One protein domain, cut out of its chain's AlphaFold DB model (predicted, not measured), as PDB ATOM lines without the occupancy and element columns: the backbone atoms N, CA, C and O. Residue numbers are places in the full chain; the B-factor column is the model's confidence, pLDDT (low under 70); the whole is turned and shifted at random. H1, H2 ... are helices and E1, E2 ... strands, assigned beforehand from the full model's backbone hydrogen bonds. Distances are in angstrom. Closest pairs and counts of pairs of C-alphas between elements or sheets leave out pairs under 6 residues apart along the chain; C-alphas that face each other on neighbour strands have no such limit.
ATOM      1  N   THR A 463      10.158  29.175 -31.478       45.88
ATOM      2  CA  THR A 463       9.988  29.329 -32.935       45.88
ATOM      3  C   THR A 463      11.000  30.284 -33.582       45.88
ATOM      4  O   THR A 463      11.279  30.148 -34.772       45.88
ATOM      5  N   ARG A 464      11.587  31.249 -32.849       49.94
ATOM      6  CA  ARG A 464      12.532  32.215 -33.446       49.94
ATOM      7  C   ARG A 464      13.905  31.622 -33.762       49.94
ATOM      8  O   ARG A 464      14.439  31.949 -34.816       49.94
ATOM      9  N   SER A 465      14.462  30.769 -32.905       55.28
ATOM     10  CA  SER A 465      15.725  30.053 -33.160       55.28
ATOM     11  C   SER A 465      15.585  29.096 -34.350       55.28
ATOM     12  O   SER A 465      16.400  29.135 -35.269       55.28
ATOM     13  N   LEU A 466      14.482  28.346 -34.414       58.06
ATOM     14  CA  LEU A 466      14.139  27.462 -35.537       58.06
ATOM     15  C   LEU A 466      13.981  28.195 -36.878       58.06
ATOM     16  O   LEU A 466      14.587  27.805 -37.873       58.06
ATOM     17  N   LEU A 467      13.249  29.313 -36.915       59.59
ATOM     18  CA  LEU A 467      13.121  30.132 -38.130       59.59
ATOM     19  C   LEU A 467      14.436  30.805 -38.560       59.59
ATOM     20  O   LEU A 467      14.550  31.247 -39.706       59.59
ATOM     21  N   ASN A 468      15.416  30.921 -37.659       62.47
ATOM     22  CA  ASN A 468      16.763  31.361 -38.010       62.47
ATOM     23  C   ASN A 468      17.595  30.204 -38.581       62.47
ATOM     24  O   ASN A 468      18.345  30.440 -39.522       62.47
ATOM     25  N   LEU A 469      17.428  28.974 -38.085       67.44
ATOM     26  CA  LEU A 469      18.088  27.771 -38.607       67.44
ATOM     27  C   LEU A 469      17.830  27.602 -40.117       67.44
ATOM     28  O   LEU A 469      18.774  27.603 -40.910       67.44
ATOM     29  N   LEU A 470      16.549  27.595 -40.508       66.75
ATOM     30  CA  LEU A 470      16.068  27.400 -41.886       66.75
ATOM     31  C   LEU A 470      16.616  28.414 -42.911       66.75
ATOM     32  O   LEU A 470      16.617  28.154 -44.108       66.75
ATOM     33  N   LYS A 471      17.059  29.600 -42.469       70.62
ATOM     34  CA  LYS A 471      17.513  30.685 -43.364       70.62
ATOM     35  C   LYS A 471      18.991  30.615 -43.733       70.62
ATOM     36  O   LYS A 471      19.414  31.309 -44.658       70.62
ATOM     37  N   TRP A 472      19.772  29.850 -42.977       76.56
ATOM     38  CA  TRP A 472      21.229  29.818 -43.097       76.56
ATOM     39  C   TRP A 472      21.759  28.405 -43.307       76.56
ATOM     40  O   TRP A 472      22.755  28.249 -44.001       76.56
ATOM     41  N   VAL A 473      21.114  27.389 -42.735       82.25
ATOM     42  CA  VAL A 473      21.619  26.015 -42.701       82.25
ATOM     43  C   VAL A 473      20.852  25.148 -43.693       82.25
ATOM     44  O   VAL A 473      19.629  25.076 -43.639       82.25
ATOM     45  N   ASP A 474      21.575  24.471 -44.583       82.62
ATOM     46  CA  ASP A 474      21.003  23.647 -45.653       82.62
ATOM     47  C   ASP A 474      21.086  22.154 -45.293       82.62
ATOM     48  O   ASP A 474      21.873  21.394 -45.853       82.62
ATOM     49  N   ILE A 475      20.305  21.747 -44.288       79.69
ATOM     50  CA  ILE A 475      20.124  20.331 -43.934       79.69
ATOM     51  C   ILE A 475      18.987  19.761 -44.801       79.69
ATOM     52  O   ILE A 475      17.888  20.323 -44.793       79.69
ATOM     53  N   PRO A 476      19.197  18.650 -45.531       75.25
ATOM     54  CA  PRO A 476      18.106  17.939 -46.193       75.25
ATOM     55  C   PRO A 476      17.037  17.546 -45.171       75.25
ATOM     56  O   PRO A 476      17.388  17.129 -44.070       75.25
ATOM     57  N   HIS A 477      15.754  17.655 -45.520       78.56
ATOM     58  CA  HIS A 477      14.646  17.302 -44.618       78.56
ATOM     59  C   HIS A 477      14.608  18.107 -43.307       78.56
ATOM     60  O   HIS A 477      14.061  17.658 -42.306       78.56
ATOM     61  N   ILE A 478      15.179  19.319 -43.279       77.88
ATOM     62  CA  ILE A 478      15.198  20.135 -42.059       77.88
ATOM     63  C   ILE A 478      13.794  20.439 -41.526       77.88
ATOM     64  O   ILE A 478      13.621  20.425 -40.317       77.88
ATOM     65  N   GLU A 479      12.800  20.645 -42.393       79.06
ATOM     66  CA  GLU A 479      11.396  20.854 -42.008       79.06
ATOM     67  C   GLU A 479      10.835  19.623 -41.279       79.06
ATOM     68  O   GLU A 479      10.328  19.753 -40.164       79.06
ATOM     69  N   ASP A 480      11.074  18.427 -41.823       77.81
ATOM     70  CA  ASP A 480      10.710  17.152 -41.201       77.81
ATOM     71  C   ASP A 480      11.356  16.999 -39.794       77.81
ATOM     72  O   ASP A 480      10.703  16.506 -38.874       77.81
ATOM     73  N   ILE A 481      12.593  17.494 -39.565       77.94
ATOM     74  CA  ILE A 481      13.266  17.467 -38.239       77.94
ATOM     75  C   ILE A 481      12.530  18.361 -37.232       77.94
ATOM     76  O   ILE A 481      12.489  18.053 -36.039       77.94
ATOM     77  N   ILE A 482      11.975  19.489 -37.683       73.88
ATOM     78  CA  ILE A 482      11.254  20.432 -36.817       73.88
ATOM     79  C   ILE A 482       9.945  19.809 -36.324       73.88
ATOM     80  O   ILE A 482       9.592  19.984 -35.155       73.88
ATOM     81  N   GLU A 483       9.258  19.064 -37.189       75.69
ATOM     82  CA  GLU A 483       7.999  18.394 -36.860       75.69
ATOM     83  C   GLU A 483       8.214  17.145 -35.995       75.69
ATOM     84  O   GLU A 483       7.591  17.007 -34.938       75.69
ATOM     85  N   SER A 484       9.126  16.254 -36.396       76.12
ATOM     86  CA  SER A 484       9.364  14.976 -35.709       76.12
ATOM     87  C   SER A 484      10.242  15.090 -34.457       76.12
ATOM     88  O   SER A 484      10.232  14.194 -33.611       76.12
ATOM     89  N   LYS A 485      11.030  16.169 -34.345       80.94
ATOM     90  CA  LYS A 485      12.175  16.355 -33.425       80.94
ATOM     91  C   LYS A 485      13.346  15.388 -33.636       80.94
ATOM     92  O   LYS A 485      14.369  15.538 -32.967       80.94
ATOM     93  N   GLU A 486      13.245  14.421 -34.542       86.62
ATOM     94  CA  GLU A 486      14.302  13.457 -34.862       86.62
ATOM     95  C   GLU A 486      14.123  12.870 -36.264       86.62
ATOM     96  O   GLU A 486      13.054  12.363 -36.603       86.62
ATOM     97  N   ILE A 487      15.198  12.861 -37.054       84.38
ATOM     98  CA  ILE A 487      15.289  12.065 -38.280       84.38
ATOM     99  C   ILE A 487      16.464  11.104 -38.185       84.38
ATOM    100  O   ILE A 487      17.594  11.482 -37.868       84.38
ATOM    101  N   VAL A 488      16.183   9.858 -38.548       86.88
ATOM    102  CA  VAL A 488      17.177   8.853 -38.914       86.88
ATOM    103  C   VAL A 488      17.268   8.862 -40.437       86.88
ATOM    104  O   VAL A 488      16.318   8.464 -41.106       86.88
ATOM    105  N   PHE A 489      18.381   9.346 -40.989       83.81
ATOM    106  CA  PHE A 489      18.604   9.347 -42.442       83.81
ATOM    107  C   PHE A 489      19.025   7.953 -42.918       83.81
ATOM    108  O   PHE A 489      18.534   7.455 -43.927       83.81
ATOM    109  N   ASP A 490      19.928   7.321 -42.171       85.31
ATOM    110  CA  ASP A 490      20.372   5.943 -42.363       85.31
ATOM    111  C   ASP A 490      20.979   5.395 -41.053       85.31
ATOM    112  O   ASP A 490      20.908   6.030 -39.997       85.31
ATOM    113  N   SER A 491      21.600   4.212 -41.098       84.62
ATOM    114  CA  SER A 491      22.263   3.600 -39.937       84.62
ATOM    115  C   SER A 491      23.443   4.399 -39.375       84.62
ATOM    116  O   SER A 491      23.963   4.042 -38.313       84.62
ATOM    117  N   ASP A 492      23.902   5.429 -40.083       89.50
ATOM    118  CA  ASP A 492      25.142   6.156 -39.847       89.50
ATOM    119  C   ASP A 492      24.920   7.657 -39.637       89.50
ATOM    120  O   ASP A 492      25.904   8.363 -39.409       89.50
ATOM    121  N   LEU A 493      23.686   8.161 -39.727       91.00
ATOM    122  CA  LEU A 493      23.341   9.559 -39.486       91.00
ATOM    123  C   LEU A 493      21.955   9.688 -38.841       91.00
ATOM    124  O   LEU A 493      20.921   9.458 -39.469       91.00
ATOM    125  N   ILE A 494      21.958  10.138 -37.588       91.50
ATOM    126  CA  ILE A 494      20.770  10.510 -36.818       91.50
ATOM    127  C   ILE A 494      20.912  11.981 -36.435       91.50
ATOM    128  O   ILE A 494      21.944  12.386 -35.891       91.50
ATOM    129  N   ILE A 495      19.878  12.778 -36.696       90.00
ATOM    130  CA  ILE A 495      19.822  14.188 -36.313       90.00
ATOM    131  C   ILE A 495      18.587  14.416 -35.442       90.00
ATOM    132  O   ILE A 495      17.459  14.212 -35.883       90.00
ATOM    133  N   ARG A 496      18.807  14.857 -34.201       89.06
ATOM    134  CA  ARG A 496      17.765  15.161 -33.211       89.06
ATOM    135  C   ARG A 496      17.773  16.645 -32.861       89.06
ATOM    136  O   ARG A 496      18.835  17.235 -32.683       89.06
ATOM    137  N   LEU A 497      16.594  17.229 -32.689       84.94
ATOM    138  CA  LEU A 497      16.407  18.545 -32.094       84.94
ATOM    139  C   LEU A 497      16.145  18.388 -30.588       84.94
ATOM    140  O   LEU A 497      15.096  17.895 -30.174       84.94
ATOM    141  N   GLU A 498      17.097  18.801 -29.755       83.25
ATOM    142  CA  GLU A 498      16.955  18.828 -28.295       83.25
ATOM    143  C   GLU A 498      16.719  20.268 -27.817       83.25
ATOM    144  O   GLU A 498      17.417  21.186 -28.236       83.25
ATOM    145  N   ASP A 499      15.754  20.481 -26.923       73.31
ATOM    146  CA  ASP A 499      15.535  21.768 -26.249       73.31
ATOM    147  C   ASP A 499      15.940  21.615 -24.778       73.31
ATOM    148  O   ASP A 499      15.431  20.732 -24.082       73.31
ATOM    149  N   ASN A 500      16.890  22.431 -24.314       60.47
ATOM    150  CA  ASN A 500      17.376  22.403 -22.932       60.47
ATOM    151  C   ASN A 500      16.948  23.636 -22.115       60.47
ATOM    152  O   ASN A 500      17.655  24.029 -21.185       60.47
ATOM    153  N   TYR A 501      15.813  24.254 -22.466       57.16
ATOM    154  CA  TYR A 501      15.246  25.490 -21.897       57.16
ATOM    155  C   TYR A 501      16.054  26.774 -22.159       57.16
ATOM    156  O   TYR A 501      15.497  27.869 -22.080       57.16
ATOM    157  N   HIS A 502      17.345  26.657 -22.476       58.69
ATOM    158  CA  HIS A 502      18.228  27.775 -22.819       58.69
ATOM    159  C   HIS A 502      18.541  27.836 -24.317       58.69
ATOM    160  O   HIS A 502      18.640  28.927 -24.874       58.69
ATOM    161  N   PHE A 503      18.667  26.676 -24.963       67.31
ATOM    162  CA  PHE A 503      18.981  26.524 -26.376       67.31
ATOM    163  C   PHE A 503      18.161  25.409 -27.003       67.31
ATOM    164  O   PHE A 503      17.981  24.339 -26.418       67.31
ATOM    165  N   GLN A 504      17.796  25.626 -28.261       73.88
ATOM    166  CA  GLN A 504      17.541  24.532 -29.182       73.88
ATOM    167  C   GLN A 504      18.869  24.096 -29.789       73.88
ATOM    168  O   GLN A 504      19.612  24.901 -30.359       73.88
ATOM    169  N   LYS A 505      19.169  22.815 -29.613       85.00
ATOM    170  CA  LYS A 505      20.393  22.158 -30.039       85.00
ATOM    171  C   LYS A 505      20.073  21.151 -31.132       85.00
ATOM    172  O   LYS A 505      19.225  20.282 -30.951       85.00
ATOM    173  N   LEU A 506      20.802  21.218 -32.237       87.94
ATOM    174  CA  LEU A 506      20.834  20.148 -33.220       87.94
ATOM    175  C   LEU A 506      21.899  19.137 -32.793       87.94
ATOM    176  O   LEU A 506      23.093  19.425 -32.851       87.94
ATOM    177  N   LYS A 507      21.477  17.962 -32.340       90.12
ATOM    178  CA  LYS A 507      22.362  16.864 -31.969       90.12
ATOM    179  C   LYS A 507      22.531  15.930 -33.158       90.12
ATOM    180  O   LYS A 507      21.591  15.244 -33.552       90.12
ATOM    181  N   ILE A 508      23.731  15.909 -33.721       89.06
ATOM    182  CA  ILE A 508      24.122  15.037 -34.826       89.06
ATOM    183  C   ILE A 508      24.901  13.863 -34.237       89.06
ATOM    184  O   ILE A 508      25.954  14.053 -33.630       89.06
ATOM    185  N   HIS A 509      24.400  12.648 -34.428       90.25
ATOM    186  CA  HIS A 509      25.138  11.417 -34.178       90.25
ATOM    187  C   HIS A 509      25.454  10.781 -35.529       90.25
ATOM    188  O   HIS A 509      24.539  10.436 -36.278       90.25
ATOM    189  N   THR A 510      26.738  10.640 -35.857       89.31
ATOM    190  CA  THR A 510      27.145  10.052 -37.133       89.31
ATOM    191  C   THR A 510      28.329   9.097 -37.022       89.31
ATOM    192  O   THR A 510      29.240   9.300 -36.222       89.31
ATOM    193  N   LYS A 511      28.314   8.031 -37.831       86.38
ATOM    194  CA  LYS A 511      29.414   7.057 -37.960       86.38
ATOM    195  C   LYS A 511      30.382   7.394 -39.098       86.38
ATOM    196  O   LYS A 511      31.437   6.774 -39.201       86.38
ATOM    197  N   LYS A 512      30.029   8.357 -39.952       87.06
ATOM    198  CA  LYS A 512      30.802   8.789 -41.125       87.06
ATOM    199  C   LYS A 512      31.014  10.302 -41.089       87.06
ATOM    200  O   LYS A 512      30.497  10.987 -40.218       87.06
ATOM    201  N   ARG A 513      31.823  10.831 -42.007       86.50
ATOM    202  CA  ARG A 513      31.976  12.283 -42.156       86.50
ATOM    203  C   ARG A 513      30.664  12.862 -42.692       86.50
ATOM    204  O   ARG A 513      30.211  12.446 -43.756       86.50
ATOM    205  N   PHE A 514      30.092  13.829 -41.984       88.06
ATOM    206  CA  PHE A 514      28.923  14.594 -42.417       88.06
ATOM    207  C   PHE A 514      29.335  16.039 -42.727       88.06
ATOM    208  O   PHE A 514      30.251  16.578 -42.106       88.06
ATOM    209  N   PHE A 515      28.677  16.675 -43.695       90.38
ATOM    210  CA  PHE A 515      28.930  18.069 -44.053       90.38
ATOM    211  C   PHE A 515      27.680  18.894 -43.767       90.38
ATOM    212  O   PHE A 515      26.609  18.597 -44.285       90.38
ATOM    213  N   LEU A 516      27.842  19.940 -42.960       90.88
ATOM    214  CA  LEU A 516      26.801  20.887 -42.591       90.88
ATOM    215  C   LEU A 516      27.022  22.205 -43.363       90.88
ATOM    216  O   LEU A 516      27.823  23.039 -42.927       90.88
ATOM    217  N   PRO A 517      26.390  22.391 -44.535       92.25
ATOM    218  CA  PRO A 517      26.498  23.617 -45.322       92.25
ATOM    219  C   PRO A 517      25.721  24.782 -44.694       92.25
ATOM    220  O   PRO A 517      24.550  24.667 -44.329       92.25
ATOM    221  N   VAL A 518      26.376  25.942 -44.631       91.56
ATOM    222  CA  VAL A 518      25.817  27.212 -44.163       91.56
ATOM    223  C   VAL A 518      25.956  28.256 -45.271       91.56
ATOM    224  O   VAL A 518      27.064  28.639 -45.655       91.56
ATOM    225  N   LYS A 519      24.822  28.688 -45.823       90.94
ATOM    226  CA  LYS A 519      24.707  29.630 -46.947       90.94
ATOM    227  C   LYS A 519      24.907  31.082 -46.486       90.94
ATOM    228  O   LYS A 519      24.859  31.388 -45.297       90.94
ATOM    229  N   ASN A 520      25.088  31.990 -47.447       90.50
ATOM    230  CA  ASN A 520      25.179  33.447 -47.252       90.50
ATOM    231  C   ASN A 520      26.335  33.929 -46.347       90.50
ATOM    232  O   ASN A 520      26.264  35.013 -45.774       90.50
ATOM    233  N   CYS A 521      27.414  33.156 -46.219       92.25
ATOM    234  CA  CYS A 521      28.595  33.487 -45.422       92.25
ATOM    235  C   CYS A 521      29.537  34.456 -46.164       92.25
ATOM    236  O   CYS A 521      30.529  34.047 -46.769       92.25
ATOM    237  N   GLU A 522      29.238  35.753 -46.109       92.88
ATOM    238  CA  GLU A 522      30.062  36.824 -46.686       92.88
ATOM    239  C   GLU A 522      31.238  37.157 -45.757       92.88
ATOM    240  O   GLU A 522      32.398  36.948 -46.120       92.88
ATOM    241  N   GLU A 523      30.951  37.567 -44.516       94.00
ATOM    242  CA  GLU A 523      31.951  37.727 -43.453       94.00
ATOM    243  C   GLU A 523      31.919  36.538 -42.492       94.00
ATOM    244  O   GLU A 523      30.851  36.117 -42.044       94.00
ATOM    245  N   LEU A 524      33.101  36.050 -42.115       93.88
ATOM    246  CA  LEU A 524      33.265  34.992 -41.126       93.88
ATOM    247  C   LEU A 524      34.168  35.466 -39.990       93.88
ATOM    248  O   LEU A 524      35.262  35.973 -40.234       93.88
ATOM    249  N   TYR A 525      33.713  35.259 -38.759       93.31
ATOM    250  CA  TYR A 525      34.534  35.349 -37.561       93.31
ATOM    251  C   TYR A 525      34.595  33.960 -36.931       93.31
ATOM    252  O   TYR A 525      33.554  33.316 -36.766       93.31
ATOM    253  N   ILE A 526      35.796  33.500 -36.588       90.50
ATOM    254  CA  ILE A 526      36.023  32.210 -35.924       90.50
ATOM    255  C   ILE A 526      36.610  32.430 -34.540       90.50
ATOM    256  O   ILE A 526      37.383  33.363 -34.323       90.50
ATOM    257  N   THR A 527      36.262  31.547 -33.611       86.94
ATOM    258  CA  THR A 527      36.955  31.441 -32.324       86.94
ATOM    259  C   THR A 527      38.192  30.570 -32.434       86.94
ATOM    260  O   THR A 527      38.136  29.472 -32.981       86.94
ATOM    261  N   TYR A 528      39.274  31.015 -31.819       83.44
ATOM    262  CA  TYR A 528      40.495  30.249 -31.579       83.44
ATOM    263  C   TYR A 528      40.853  30.388 -30.081       83.44
ATOM    264  O   TYR A 528      40.128  31.077 -29.348       83.44
ATOM    265  N   PRO A 529      41.916  29.747 -29.561       76.88
ATOM    266  CA  PRO A 529      42.285  29.905 -28.157       76.88
ATOM    267  C   PRO A 529      42.517  31.384 -27.811       76.88
ATOM    268  O   PRO A 529      43.336  32.053 -28.437       76.88
ATOM    269  N   PHE A 530      41.811  31.873 -26.788       75.31
ATOM    270  CA  PHE A 530      41.864  33.252 -26.267       75.31
ATOM    271  C   PHE A 530      41.256  34.367 -27.136       75.31
ATOM    272  O   PHE A 530      41.336  35.527 -26.732       75.31
ATOM    273  N   GLY A 531      40.593  34.070 -28.258       77.06
ATOM    274  CA  GLY A 531      40.041  35.142 -29.086       77.06
ATOM    275  C   GLY A 531      39.057  34.723 -30.173       77.06
ATOM    276  O   GLY A 531      38.698  33.554 -30.329       77.06
ATOM    277  N   ALA A 532      38.553  35.736 -30.873       84.81
ATOM    278  CA  ALA A 532      37.658  35.596 -32.006       84.81
ATOM    279  C   ALA A 532      37.966  36.707 -33.002       84.81
ATOM    280  O   ALA A 532      37.855  37.891 -32.683       84.81
ATOM    281  N   GLU A 533      38.341  36.314 -34.209       84.00
ATOM    282  CA  GLU A 533      38.825  37.216 -35.249       84.00
ATOM    283  C   GLU A 533      38.022  37.039 -36.523       84.00
ATOM    284  O   GLU A 533      37.515  35.951 -36.806       84.00
ATOM    285  N   ARG A 534      37.931  38.119 -37.307       89.88
ATOM    286  CA  ARG A 534      37.549  38.015 -38.714       89.88
ATOM    287  C   ARG A 534      38.622  37.176 -39.395       89.88
ATOM    288  O   ARG A 534      39.791  37.511 -39.268       89.88
ATOM    289  N   THR A 535      38.222  36.149 -40.128       87.88
ATOM    290  CA  THR A 535      39.162  35.304 -40.872       87.88
ATOM    291  C   THR A 535      38.925  35.414 -42.374       87.88
ATOM    292  O   THR A 535      37.775  35.496 -42.829       87.88
ATOM    293  N   THR A 536      40.010  35.422 -43.147       88.75
ATOM    294  CA  THR A 536      39.982  35.186 -44.595       88.75
ATOM    295  C   THR A 536      40.330  33.737 -44.962       88.75
ATOM    296  O   THR A 536      40.210  33.379 -46.135       88.75
ATOM    297  N   GLU A 537      40.680  32.883 -43.982       87.06
ATOM    298  CA  GLU A 537      40.965  31.456 -44.186       87.06
ATOM    299  C   GLU A 537      39.825  30.787 -44.976       87.06
ATOM    300  O   GLU A 537      38.650  30.823 -44.594       87.06
ATOM    301  N   THR A 538      40.169  30.125 -46.083       87.94
ATOM    302  CA  THR A 538      39.217  29.305 -46.848       87.94
ATOM    303  C   THR A 538      38.937  27.966 -46.172       87.94
ATOM    304  O   THR A 538      37.970  27.297 -46.532       87.94
ATOM    305  N   SER A 539      39.733  27.573 -45.177       88.56
ATOM    306  CA  SER A 539      39.510  26.388 -44.353       88.56
ATOM    307  C   SER A 539      40.312  26.443 -43.051       88.56
ATOM    308  O   SER A 539      41.409  26.996 -43.040       88.56
ATOM    309  N   GLY A 540      39.795  25.842 -41.982       86.81
ATOM    310  CA  GLY A 540      40.414  25.859 -40.653       86.81
ATOM    311  C   GLY A 540      39.509  25.223 -39.596       86.81
ATOM    312  O   GLY A 540      38.545  24.543 -39.933       86.81
ATOM    313  N   HIS A 541      39.775  25.468 -38.314       84.56
ATOM    314  CA  HIS A 541      38.910  25.045 -37.201       84.56
ATOM    315  C   HIS A 541      38.359  26.258 -36.441       84.56
ATOM    316  O   HIS A 541      39.015  27.299 -36.377       84.56
ATOM    317  N   SER A 542      37.191  26.100 -35.809       86.25
ATOM    318  CA  SER A 542      36.718  27.012 -34.760       86.25
ATOM    319  C   SER A 542      36.569  26.280 -33.423       86.25
ATOM    320  O   SER A 542      36.197  25.108 -33.384       86.25
ATOM    321  N   HIS A 543      36.857  26.975 -32.322       79.56
ATOM    322  CA  HIS A 543      36.941  26.421 -30.963       79.56
ATOM    323  C   HIS A 543      35.631  26.339 -30.176       79.56
ATOM    324  O   HIS A 543      35.543  25.579 -29.206       79.56
ATOM    325  N   ARG A 544      34.673  27.208 -30.503       85.00
ATOM    326  CA  ARG A 544      33.445  27.462 -29.736       85.00
ATOM    327  C   ARG A 544      32.280  27.828 -30.656       85.00
ATOM    328  O   ARG A 544      31.200  27.255 -30.524       85.00
ATOM    329  N   PHE A 545      32.483  28.814 -31.534       91.50
ATOM    330  CA  PHE A 545      31.446  29.309 -32.439       91.50
ATOM    331  C   PHE A 545      31.992  29.936 -33.728       91.50
ATOM    332  O   PHE A 545      33.127  30.408 -33.801       91.50
ATOM    333  N   TYR A 546      31.130  30.005 -34.734       93.62
ATOM    334  CA  TYR A 546      31.275  30.828 -35.930       93.62
ATOM    335  C   TYR A 546      30.316  32.015 -35.813       93.62
ATOM    336  O   TYR A 546      29.143  31.819 -35.492       93.62
ATOM    337  N   TRP A 547      30.780  33.238 -36.066       94.44
ATOM    338  CA  TRP A 547      29.925  34.427 -36.115       94.44
ATOM    339  C   TRP A 547      29.917  34.989 -37.538       94.44
ATOM    340  O   TRP A 547      30.911  35.515 -38.033       94.44
ATOM    341  N   ILE A 548      28.792  34.797 -38.219       93.56
ATOM    342  CA  ILE A 548      28.610  34.992 -39.657       93.56
ATOM    343  C   ILE A 548      27.885  36.317 -39.898       93.56
ATOM    344  O   ILE A 548      26.897  36.636 -39.224       93.56
ATOM    345  N   ASN A 549      28.401  37.113 -40.838       93.25
ATOM    346  CA  ASN A 549      27.896  38.437 -41.237       93.25
ATOM    347  C   ASN A 549      27.597  39.369 -40.045       93.25
ATOM    348  O   ASN A 549      26.634  40.138 -40.068       93.25
ATOM    349  N   ARG A 550      28.392  39.259 -38.967       93.12
ATOM    350  CA  ARG A 550      28.220  39.979 -37.689       93.12
ATOM    351  C   ARG A 550      26.814  39.871 -37.071       93.12
ATOM    352  O   ARG A 550      26.379  40.773 -36.355       93.12
ATOM    353  N   LYS A 551      26.089  38.784 -37.358       91.38
ATOM    354  CA  LYS A 551      24.668  38.638 -37.009       91.38
ATOM    355  C   LYS A 551      24.289  37.245 -36.528       91.38
ATOM    356  O   LYS A 551      23.570  37.131 -35.540       91.38
ATOM    357  N   PHE A 552      24.729  36.198 -37.219       91.06
ATOM    358  CA  PHE A 552      24.335  34.818 -36.935       91.06
ATOM    359  C   PHE A 552      25.454  34.088 -36.195       91.06
ATOM    360  O   PHE A 552      26.611  34.183 -36.595       91.06
ATOM    361  N   VAL A 553      25.129  33.392 -35.108       91.31
ATOM    362  CA  VAL A 553      26.079  32.620 -34.297       91.31
ATOM    363  C   VAL A 553      25.751  31.144 -34.444       91.31
ATOM    364  O   VAL A 553      24.637  30.729 -34.133       91.31
ATOM    365  N   LEU A 554      26.735  30.362 -34.877       92.56
ATOM    366  CA  LEU A 554      26.684  28.905 -34.926       92.56
ATOM    367  C   LEU A 554      27.688  28.360 -33.907       92.56
ATOM    368  O   LEU A 554      28.895  28.422 -34.119       92.56
ATOM    369  N   ILE A 555      27.172  27.875 -32.785       91.31
ATOM    370  CA  ILE A 555      27.900  27.276 -31.661       91.31
ATOM    371  C   ILE A 555      28.001  25.765 -31.897       91.31
ATOM    372  O   ILE A 555      27.087  25.193 -32.493       91.31
ATOM    373  N   HIS A 556      29.048  25.095 -31.414       90.12
ATOM    374  CA  HIS A 556      29.197  23.643 -31.588       90.12
ATOM    375  C   HIS A 556      29.917  22.949 -30.421       90.12
ATOM    376  O   HIS A 556      30.953  23.420 -29.963       90.12
ATOM    377  N   SER A 557      29.461  21.776 -29.979       79.88
ATOM    378  CA  SER A 557      30.277  20.893 -29.138       79.88
ATOM    379  C   SER A 557      31.235  20.064 -30.009       79.88
ATOM    380  O   SER A 557      30.841  19.395 -30.969       79.88
ATOM    381  N   GLY A 558      32.529  20.166 -29.698       67.06
ATOM    382  CA  GLY A 558      33.631  19.674 -30.534       67.06
ATOM    383  C   GLY A 558      34.385  20.802 -31.245       67.06
ATOM    384  O   GLY A 558      34.127  21.979 -31.004       67.06
ATOM    385  N   CYS A 559      35.327  20.432 -32.115       67.50
ATOM    386  CA  CYS A 559      36.180  21.359 -32.873       67.50
ATOM    387  C   CYS A 559      36.091  21.041 -34.383       67.50
ATOM    388  O   CYS A 559      37.039  20.507 -34.968       67.50
ATOM    389  N   PRO A 560      34.920  21.249 -35.016       75.94
ATOM    390  CA  PRO A 560      34.697  20.855 -36.397       75.94
ATOM    391  C   PRO A 560      35.559  21.702 -37.334       75.94
ATOM    392  O   PRO A 560      35.729  22.907 -37.127       75.94
ATOM    393  N   TYR A 561      36.084  21.063 -38.377       85.94
ATOM    394  CA  TYR A 561      36.779  21.756 -39.457       85.94
ATOM    395  C   TYR A 561      35.761  22.499 -40.329       85.94
ATOM    396  O   TYR A 561      34.613  22.070 -40.447       85.94
ATOM    397  N   PHE A 562      36.165  23.582 -40.980       91.50
ATOM    398  CA  PHE A 562      35.348  24.282 -41.961       91.50
ATOM    399  C   PHE A 562      36.056  24.408 -43.307       91.50
ATOM    400  O   PHE A 562      37.280  24.393 -43.406       91.50
ATOM    401  N   THR A 563      35.275  24.568 -44.372       92.31
ATOM    402  CA  THR A 563      35.766  24.956 -45.696       92.31
ATOM    403  C   THR A 563      34.779  25.919 -46.347       92.31
ATOM    404  O   THR A 563      33.635  25.559 -46.644       92.31
ATOM    405  N   LYS A 564      35.223  27.151 -46.590       92.19
ATOM    406  CA  LYS A 564      34.469  28.209 -47.255       92.19
ATOM    407  C   LYS A 564      34.727  28.180 -48.765       92.19
ATOM    408  O   LYS A 564      35.865  28.284 -49.214       92.19
ATOM    409  N   LYS A 565      33.659  28.059 -49.553       92.69
ATOM    410  CA  LYS A 565      33.673  28.148 -51.022       92.69
ATOM    411  C   LYS A 565      32.656  29.204 -51.452       92.69
ATOM    412  O   LYS A 565      31.453  29.000 -51.298       92.69
ATOM    413  N   GLY A 566      33.140  30.346 -51.944       92.06
ATOM    414  CA  GLY A 566      32.299  31.525 -52.169       92.06
ATOM    415  C   GLY A 566      31.576  31.939 -50.881       92.06
ATOM    416  O   GLY A 566      32.195  32.015 -49.819       92.06
ATOM    417  N   ASN A 567      30.257  32.123 -50.969       93.31
ATOM    418  CA  ASN A 567      29.397  32.472 -49.831       93.31
ATOM    419  C   ASN A 567      28.837  31.244 -49.078       93.31
ATOM    420  O   ASN A 567      27.889  31.387 -48.309       93.31
ATOM    421  N   THR A 568      29.392  30.042 -49.269       93.81
ATOM    422  CA  THR A 568      28.982  28.837 -48.527       93.81
ATOM    423  C   THR A 568      30.102  28.364 -47.609       93.81
ATOM    424  O   THR A 568      31.204  28.053 -48.062       93.81
ATOM    425  N   LEU A 569      29.807  28.277 -46.314       94.44
ATOM    426  CA  LEU A 569      30.658  27.690 -45.286       94.44
ATOM    427  C   LEU A 569      30.225  26.240 -45.052       94.44
ATOM    428  O   LEU A 569      29.148  26.003 -44.521       94.44
ATOM    429  N   ASN A 570      31.050  25.268 -45.428       93.56
ATOM    430  CA  ASN A 570      30.787  23.860 -45.134       93.56
ATOM    431  C   ASN A 570      31.483  23.490 -43.830       93.56
ATOM    432  O   ASN A 570      32.706  23.589 -43.756       93.56
ATOM    433  N   ILE A 571      30.728  23.068 -42.822       92.56
ATOM    434  CA  ILE A 571      31.275  22.582 -41.553       92.56
ATOM    435  C   ILE A 571      31.380  21.056 -41.635       92.56
ATOM    436  O   ILE A 571      30.382  20.358 -41.797       92.56
ATOM    437  N   THR A 572      32.598  20.539 -41.543       90.56
ATOM    438  CA  THR A 572      32.906  19.110 -41.545       90.56
ATOM    439  C   THR A 572      32.714  18.551 -40.140       90.56
ATOM    440  O   THR A 572      33.475  18.854 -39.218       90.56
ATOM    441  N   VAL A 573      31.702  17.703 -39.991       87.31
ATOM    442  CA  VAL A 573      31.376  16.981 -38.763       87.31
ATOM    443  C   VAL A 573      32.020  15.588 -38.844       87.31
ATOM    444  O   VAL A 573      31.681  14.819 -39.750       87.31
ATOM    445  N   PRO A 574      32.995  15.254 -37.977       83.56
ATOM    446  CA  PRO A 574      33.616  13.931 -37.970       83.56
ATOM    447  C   PRO A 574      32.664  12.859 -37.393       83.56
ATOM    448  O   PRO A 574      31.612  13.194 -36.849       83.56
ATOM    449  N   PRO A 575      33.020  11.563 -37.479       83.69
ATOM    450  CA  PRO A 575      32.308  10.506 -36.766       83.69
ATOM    451  C   PRO A 575      32.299  10.749 -35.249       83.69
ATOM    452  O   PRO A 575      33.358  10.916 -34.638       83.69
ATOM    453  N   GLY A 576      31.116  10.726 -34.637       83.50
ATOM    454  CA  GLY A 576      30.921  11.032 -33.223       83.50
ATOM    455  C   GLY A 576      29.520  11.550 -32.900       83.50
ATOM    456  O   GLY A 576      28.580  11.410 -33.687       83.50
ATOM    457  N   VAL A 577      29.389  12.155 -31.716       85.81
ATOM    458  CA  VAL A 577      28.190  12.881 -31.276       85.81
ATOM    459  C   VAL A 577      28.549  14.354 -31.116       85.81
ATOM    460  O   VAL A 577      29.448  14.700 -30.354       85.81
ATOM    461  N   HIS A 578      27.814  15.211 -31.815       87.56
ATOM    462  CA  HIS A 578      28.033  16.651 -31.879       87.56
ATOM    463  C   HIS A 578      26.732  17.389 -31.578       87.56
ATOM    464  O   HIS A 578      25.666  16.970 -32.014       87.56
ATOM    465  N   GLU A 579      26.806  18.505 -30.864       89.88
ATOM    466  CA  GLU A 579      25.674  19.402 -30.622       89.88
ATOM    467  C   GLU A 579      25.946  20.735 -31.315       89.88
ATOM    468  O   GLU A 579      27.045  21.261 -31.194       89.88
ATOM    469  N   PHE A 580      24.956  21.322 -31.978       89.94
ATOM    470  CA  PHE A 580      25.061  22.643 -32.592       89.94
ATOM    471  C   PHE A 580      23.975  23.571 -32.052       89.94
ATOM    472  O   PHE A 580      22.807  23.194 -32.011       89.94
ATOM    473  N   GLY A 581      24.352  24.776 -31.632       88.56
ATOM    474  CA  GLY A 581      23.432  25.830 -31.197       88.56
ATOM    475  C   GLY A 581      23.406  26.969 -32.213       88.56
ATOM    476  O   GLY A 581      24.439  27.296 -32.791       88.56
ATOM    477  N   PHE A 582      22.245  27.583 -32.431       87.06
ATOM    478  CA  PHE A 582      22.064  28.585 -33.487       87.06
ATOM    479  C   PHE A 582      21.298  29.792 -32.962       87.06
ATOM    480  O   PHE A 582      20.188  29.654 -32.453       87.06
ATOM    481  N   GLU A 583      21.886  30.978 -33.090       87.19
ATOM    482  CA  GLU A 583      21.371  32.185 -32.445       87.19
ATOM    483  C   GLU A 583      21.704  33.480 -33.201       87.19
ATOM    484  O   GLU A 583      22.492  33.491 -34.148       87.19
ATOM    485  N   ILE A 584      21.112  34.602 -32.772       87.12
ATOM    486  CA  ILE A 584      21.442  35.942 -33.280       87.12
ATOM    487  C   ILE A 584      22.249  36.739 -32.248       87.12
ATOM    488  O   ILE A 584      21.807  36.989 -31.127       87.12
ATOM    489  N   ALA A 585      23.398  37.258 -32.680       87.19
ATOM    490  CA  ALA A 585      24.168  38.261 -31.958       87.19
ATOM    491  C   ALA A 585      24.590  39.387 -32.903       87.19
ATOM    492  O   ALA A 585      25.334  39.158 -33.850       87.19
ATOM    493  N   ASN A 586      24.185  40.620 -32.600       89.25
ATOM    494  CA  ASN A 586      24.603  41.812 -33.352       89.25
ATOM    495  C   ASN A 586      25.946  42.393 -32.853       89.25
ATOM    496  O   ASN A 586      26.390  43.434 -33.329       89.25
ATOM    497  N   THR A 587      26.576  41.765 -31.852       86.44
ATOM    498  CA  THR A 587      27.882  42.157 -31.302       86.44
ATOM    499  C   THR A 587      28.686  40.924 -30.904       86.44
ATOM    500  O   THR A 587      28.121  39.927 -30.445       86.44
ATOM    501  N   LEU A 588      30.016  41.022 -30.982       80.06
ATOM    502  CA  LEU A 588      30.914  39.945 -30.559       80.06
ATOM    503  C   LEU A 588      30.762  39.626 -29.057       80.06
ATOM    504  O   LEU A 588      30.739  38.457 -28.685       80.06
ATOM    505  N   LYS A 589      30.534  40.645 -28.202       80.62
ATOM    506  CA  LYS A 589      30.209  40.472 -26.766       80.62
ATOM    507  C   LYS A 589      29.002  39.545 -26.569       80.62
ATOM    508  O   LYS A 589      29.054  38.664 -25.713       80.62
ATOM    509  N   LYS A 590      27.930  39.694 -27.364       80.88
ATOM    510  CA  LYS A 590      26.763  38.804 -27.258       80.88
ATOM    511  C   LYS A 590      27.018  37.427 -27.880       80.88
ATOM    512  O   LYS A 590      26.530  36.453 -27.319       80.88
ATOM    513  N   ALA A 591      27.811  37.317 -28.950       83.81
ATOM    514  CA  ALA A 591      28.191  36.019 -29.521       83.81
ATOM    515  C   ALA A 591      28.971  35.154 -28.512       83.81
ATOM    516  O   ALA A 591      28.616  33.998 -28.293       83.81
ATOM    517  N   TYR A 592      29.944  35.748 -27.810       81.00
ATOM    518  CA  TYR A 592      30.663  35.093 -26.713       81.00
ATOM    519  C   TYR A 592      29.754  34.646 -25.572       81.00
ATOM    520  O   TYR A 592      29.847  33.504 -25.137       81.00
ATOM    521  N   HIS A 593      28.865  35.524 -25.104       75.75
ATOM    522  CA  HIS A 593      27.925  35.200 -24.029       75.75
ATOM    523  C   HIS A 593      27.030  34.009 -24.399       75.75
ATOM    524  O   HIS A 593      26.854  33.097 -23.601       75.75
ATOM    525  N   ILE A 594      26.514  34.004 -25.631       80.69
ATOM    526  CA  ILE A 594      25.683  32.933 -26.191       80.69
ATOM    527  C   ILE A 594      26.451  31.610 -26.259       80.69
ATOM    528  O   ILE A 594      25.944  30.583 -25.816       80.69
ATOM    529  N   ALA A 595      27.687  31.629 -26.763       83.12
ATOM    530  CA  ALA A 595      28.522  30.437 -26.788       83.12
ATOM    531  C   ALA A 595      28.840  29.939 -25.371       83.12
ATOM    532  O   ALA A 595      28.726  28.748 -25.106       83.12
ATOM    533  N   TRP A 596      29.172  30.833 -24.436       74.94
ATOM    534  CA  TRP A 596      29.447  30.454 -23.052       74.94
ATOM    535  C   TRP A 596      28.245  29.785 -22.381       74.94
ATOM    536  O   TRP A 596      28.390  28.692 -21.848       74.94
ATOM    537  N   GLU A 597      27.052  30.379 -22.477       75.25
ATOM    538  CA  GLU A 597      25.802  29.802 -21.956       75.25
ATOM    539  C   GLU A 597      25.521  28.385 -22.512       75.25
ATOM    540  O   GLU A 597      24.863  27.586 -21.846       75.25
ATOM    541  N   PHE A 598      26.017  28.051 -23.711       80.25
ATOM    542  CA  PHE A 598      25.843  26.740 -24.348       80.25
ATOM    543  C   PHE A 598      26.781  25.644 -23.797       80.25
ATOM    544  O   PHE A 598      26.341  24.497 -23.665       80.25
ATOM    545  N   PHE A 599      28.045  25.973 -23.480       74.44
ATOM    546  CA  PHE A 599      29.039  25.036 -22.906       74.44
ATOM    547  C   PHE A 599      29.026  24.993 -21.371       74.44
ATOM    548  O   PHE A 599      29.349  23.968 -20.769       74.44
ATOM    549  N   TYR A 600      28.651  26.111 -20.752       70.12
ATOM    550  CA  TYR A 600      28.617  26.345 -19.311       70.12
ATOM    551  C   TYR A 600      27.200  26.818 -18.924       70.12
ATOM    552  O   TYR A 600      27.000  27.976 -18.524       70.12
ATOM    553  N   PRO A 601      26.171  25.965 -19.124       63.56
ATOM    554  CA  PRO A 601      24.803  26.305 -18.758       63.56
ATOM    555  C   PRO A 601      24.703  26.534 -17.238       63.56
ATOM    556  O   PRO A 601      25.448  25.910 -16.483       63.56
ATOM    557  N   PRO A 602      23.788  27.400 -16.758       52.38
ATOM    558  CA  PRO A 602      23.618  27.639 -15.326       52.38
ATOM    559  C   PRO A 602      23.353  26.342 -14.545       52.38
ATOM    560  O   PRO A 602      22.300  25.722 -14.703       52.38
TER     561      PRO A 602
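What this domain is: This is residues 463 to 602 of the 688 residues of an uncharacterized protein of Candidatus Lokiarchaeota archaeon (UniProt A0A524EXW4). The model is a two-sheet sandwich, its sheets partly face to face: a strongly twisted eight-stranded sheet, E1 to E3 with E12, E9, E8, E5 and E6, is covered over part of one face by a small sheet of E4, E11, E10 and E7. H1 and H2 pack on that same face of the large sheet, H2 over its E1 end, and H3 packs on the opposite face. The printed part has 140 residues with three named helices and twelve named strands, in the order H1 H2, E1 to E12, H3. The large sheet runs E1 E2 E3 E12 E9 E8 E5 E6 and the small one E4 E11 E10 E7, both antiparallel throughout. The class is mixed, and the whole is compact and rounded, with a radius of gyration of the C-alphas of 14.0 A and spans of 37 by 33 by 25 A.

Where its parts are: The large sheet holds E1, residues 486 to 490, E2, 493 to 499, 19.6 A long, E3, 504 to 510, 19.1 A, and E12, 576 to 584, the longest strand at 26.7 A, followed across it by E9, 552 to 556, E8, 545 to 548, E5, 524 to 528, and E6, 531 to 534. C-alpha 576 at the start of E12 is at (30.921, 11.032, -33.223). The small sheet holds E4, residues 514 to 518, E11, 568 to 573, 15.5 A, E10, 561 to 565, and E7, 539 to 541. H1 is residues 463 to 472, 15.2 A long, and begins at C-alpha 463, (9.988, 29.329, -32.935). H2 is residues 478 to 484. H3, residues 588 to 599, is 16.9 A long and ends at C-alpha 599, (29.039, 25.036, -22.906).

How they stand to each other: In the large sheet E1, E2 and E3 form a meander, each strand the antiparallel neighbour of the one before. N 487 and O 495 are 2.9 A apart between E1 and E2, and N 496 and O 507 are 2.9 A apart between E2 and E3, within hydrogen-bond range. Within hydrogen-bond range too are N 508 and O 578, 2.8 A apart, between the antiparallel neighbours E3 and E12, and N 555 and O 581, 2.8 A apart, between the antiparallel neighbours E12 and E9. The hairpin E8 and E9 has N 546 and O 554 at 2.8 A, E8 and E5 have N 547 and O 525 at 2.9 A, and the hairpin E5 and E6 has N 526 and O 533 at 3.0 A. H1 and H2 on one face and H3 on the other make three layers, a sheet with helices on both faces. H3, at a height of 7.9 A over the sheet, lies over E9 and E8; its closest C-alphas to E9 are Ala 595 and Ile 555, 5.8 A. H1 runs across the strands at a height of 7.6 A, at 71 degrees to E12 on the local plane. H2, at a height of 6.8 A, has Ile 481 5.8 A from Ile 487 of E1, C-alpha to C-alpha. H1 and H2 are close but not clearly touching, Leu 470 and Ile 478 having the closest C-alphas at 7.3 A. In the small sheet, N 516 and O 571 are 2.8 A apart between E4 and E11, N 570 and O 563 2.9 A in the hairpin E10 and E11, and N 562 and O 540 2.8 A between E10 and E7. Between the sheets, the closest C-alphas of E5 and E7, Tyr 528 and His 541, are 7.8 A apart, and E3 and E11 are only just apart at 8.3 A. Every O i to N i+4 pair is within hydrogen-bond range in H2 and H3; H1 has 4 of 6.

The domain as a whole: The two C-alphas farthest apart, of Ser 491 and Lys 589, are 40.0 A apart. The printed part has no cut, and the links between the named elements are tight. The mean pLDDT of the printed part is 82.9; residues under 70 are 463 to 470, 500 to 503, 558 to 559 and 601 to 602.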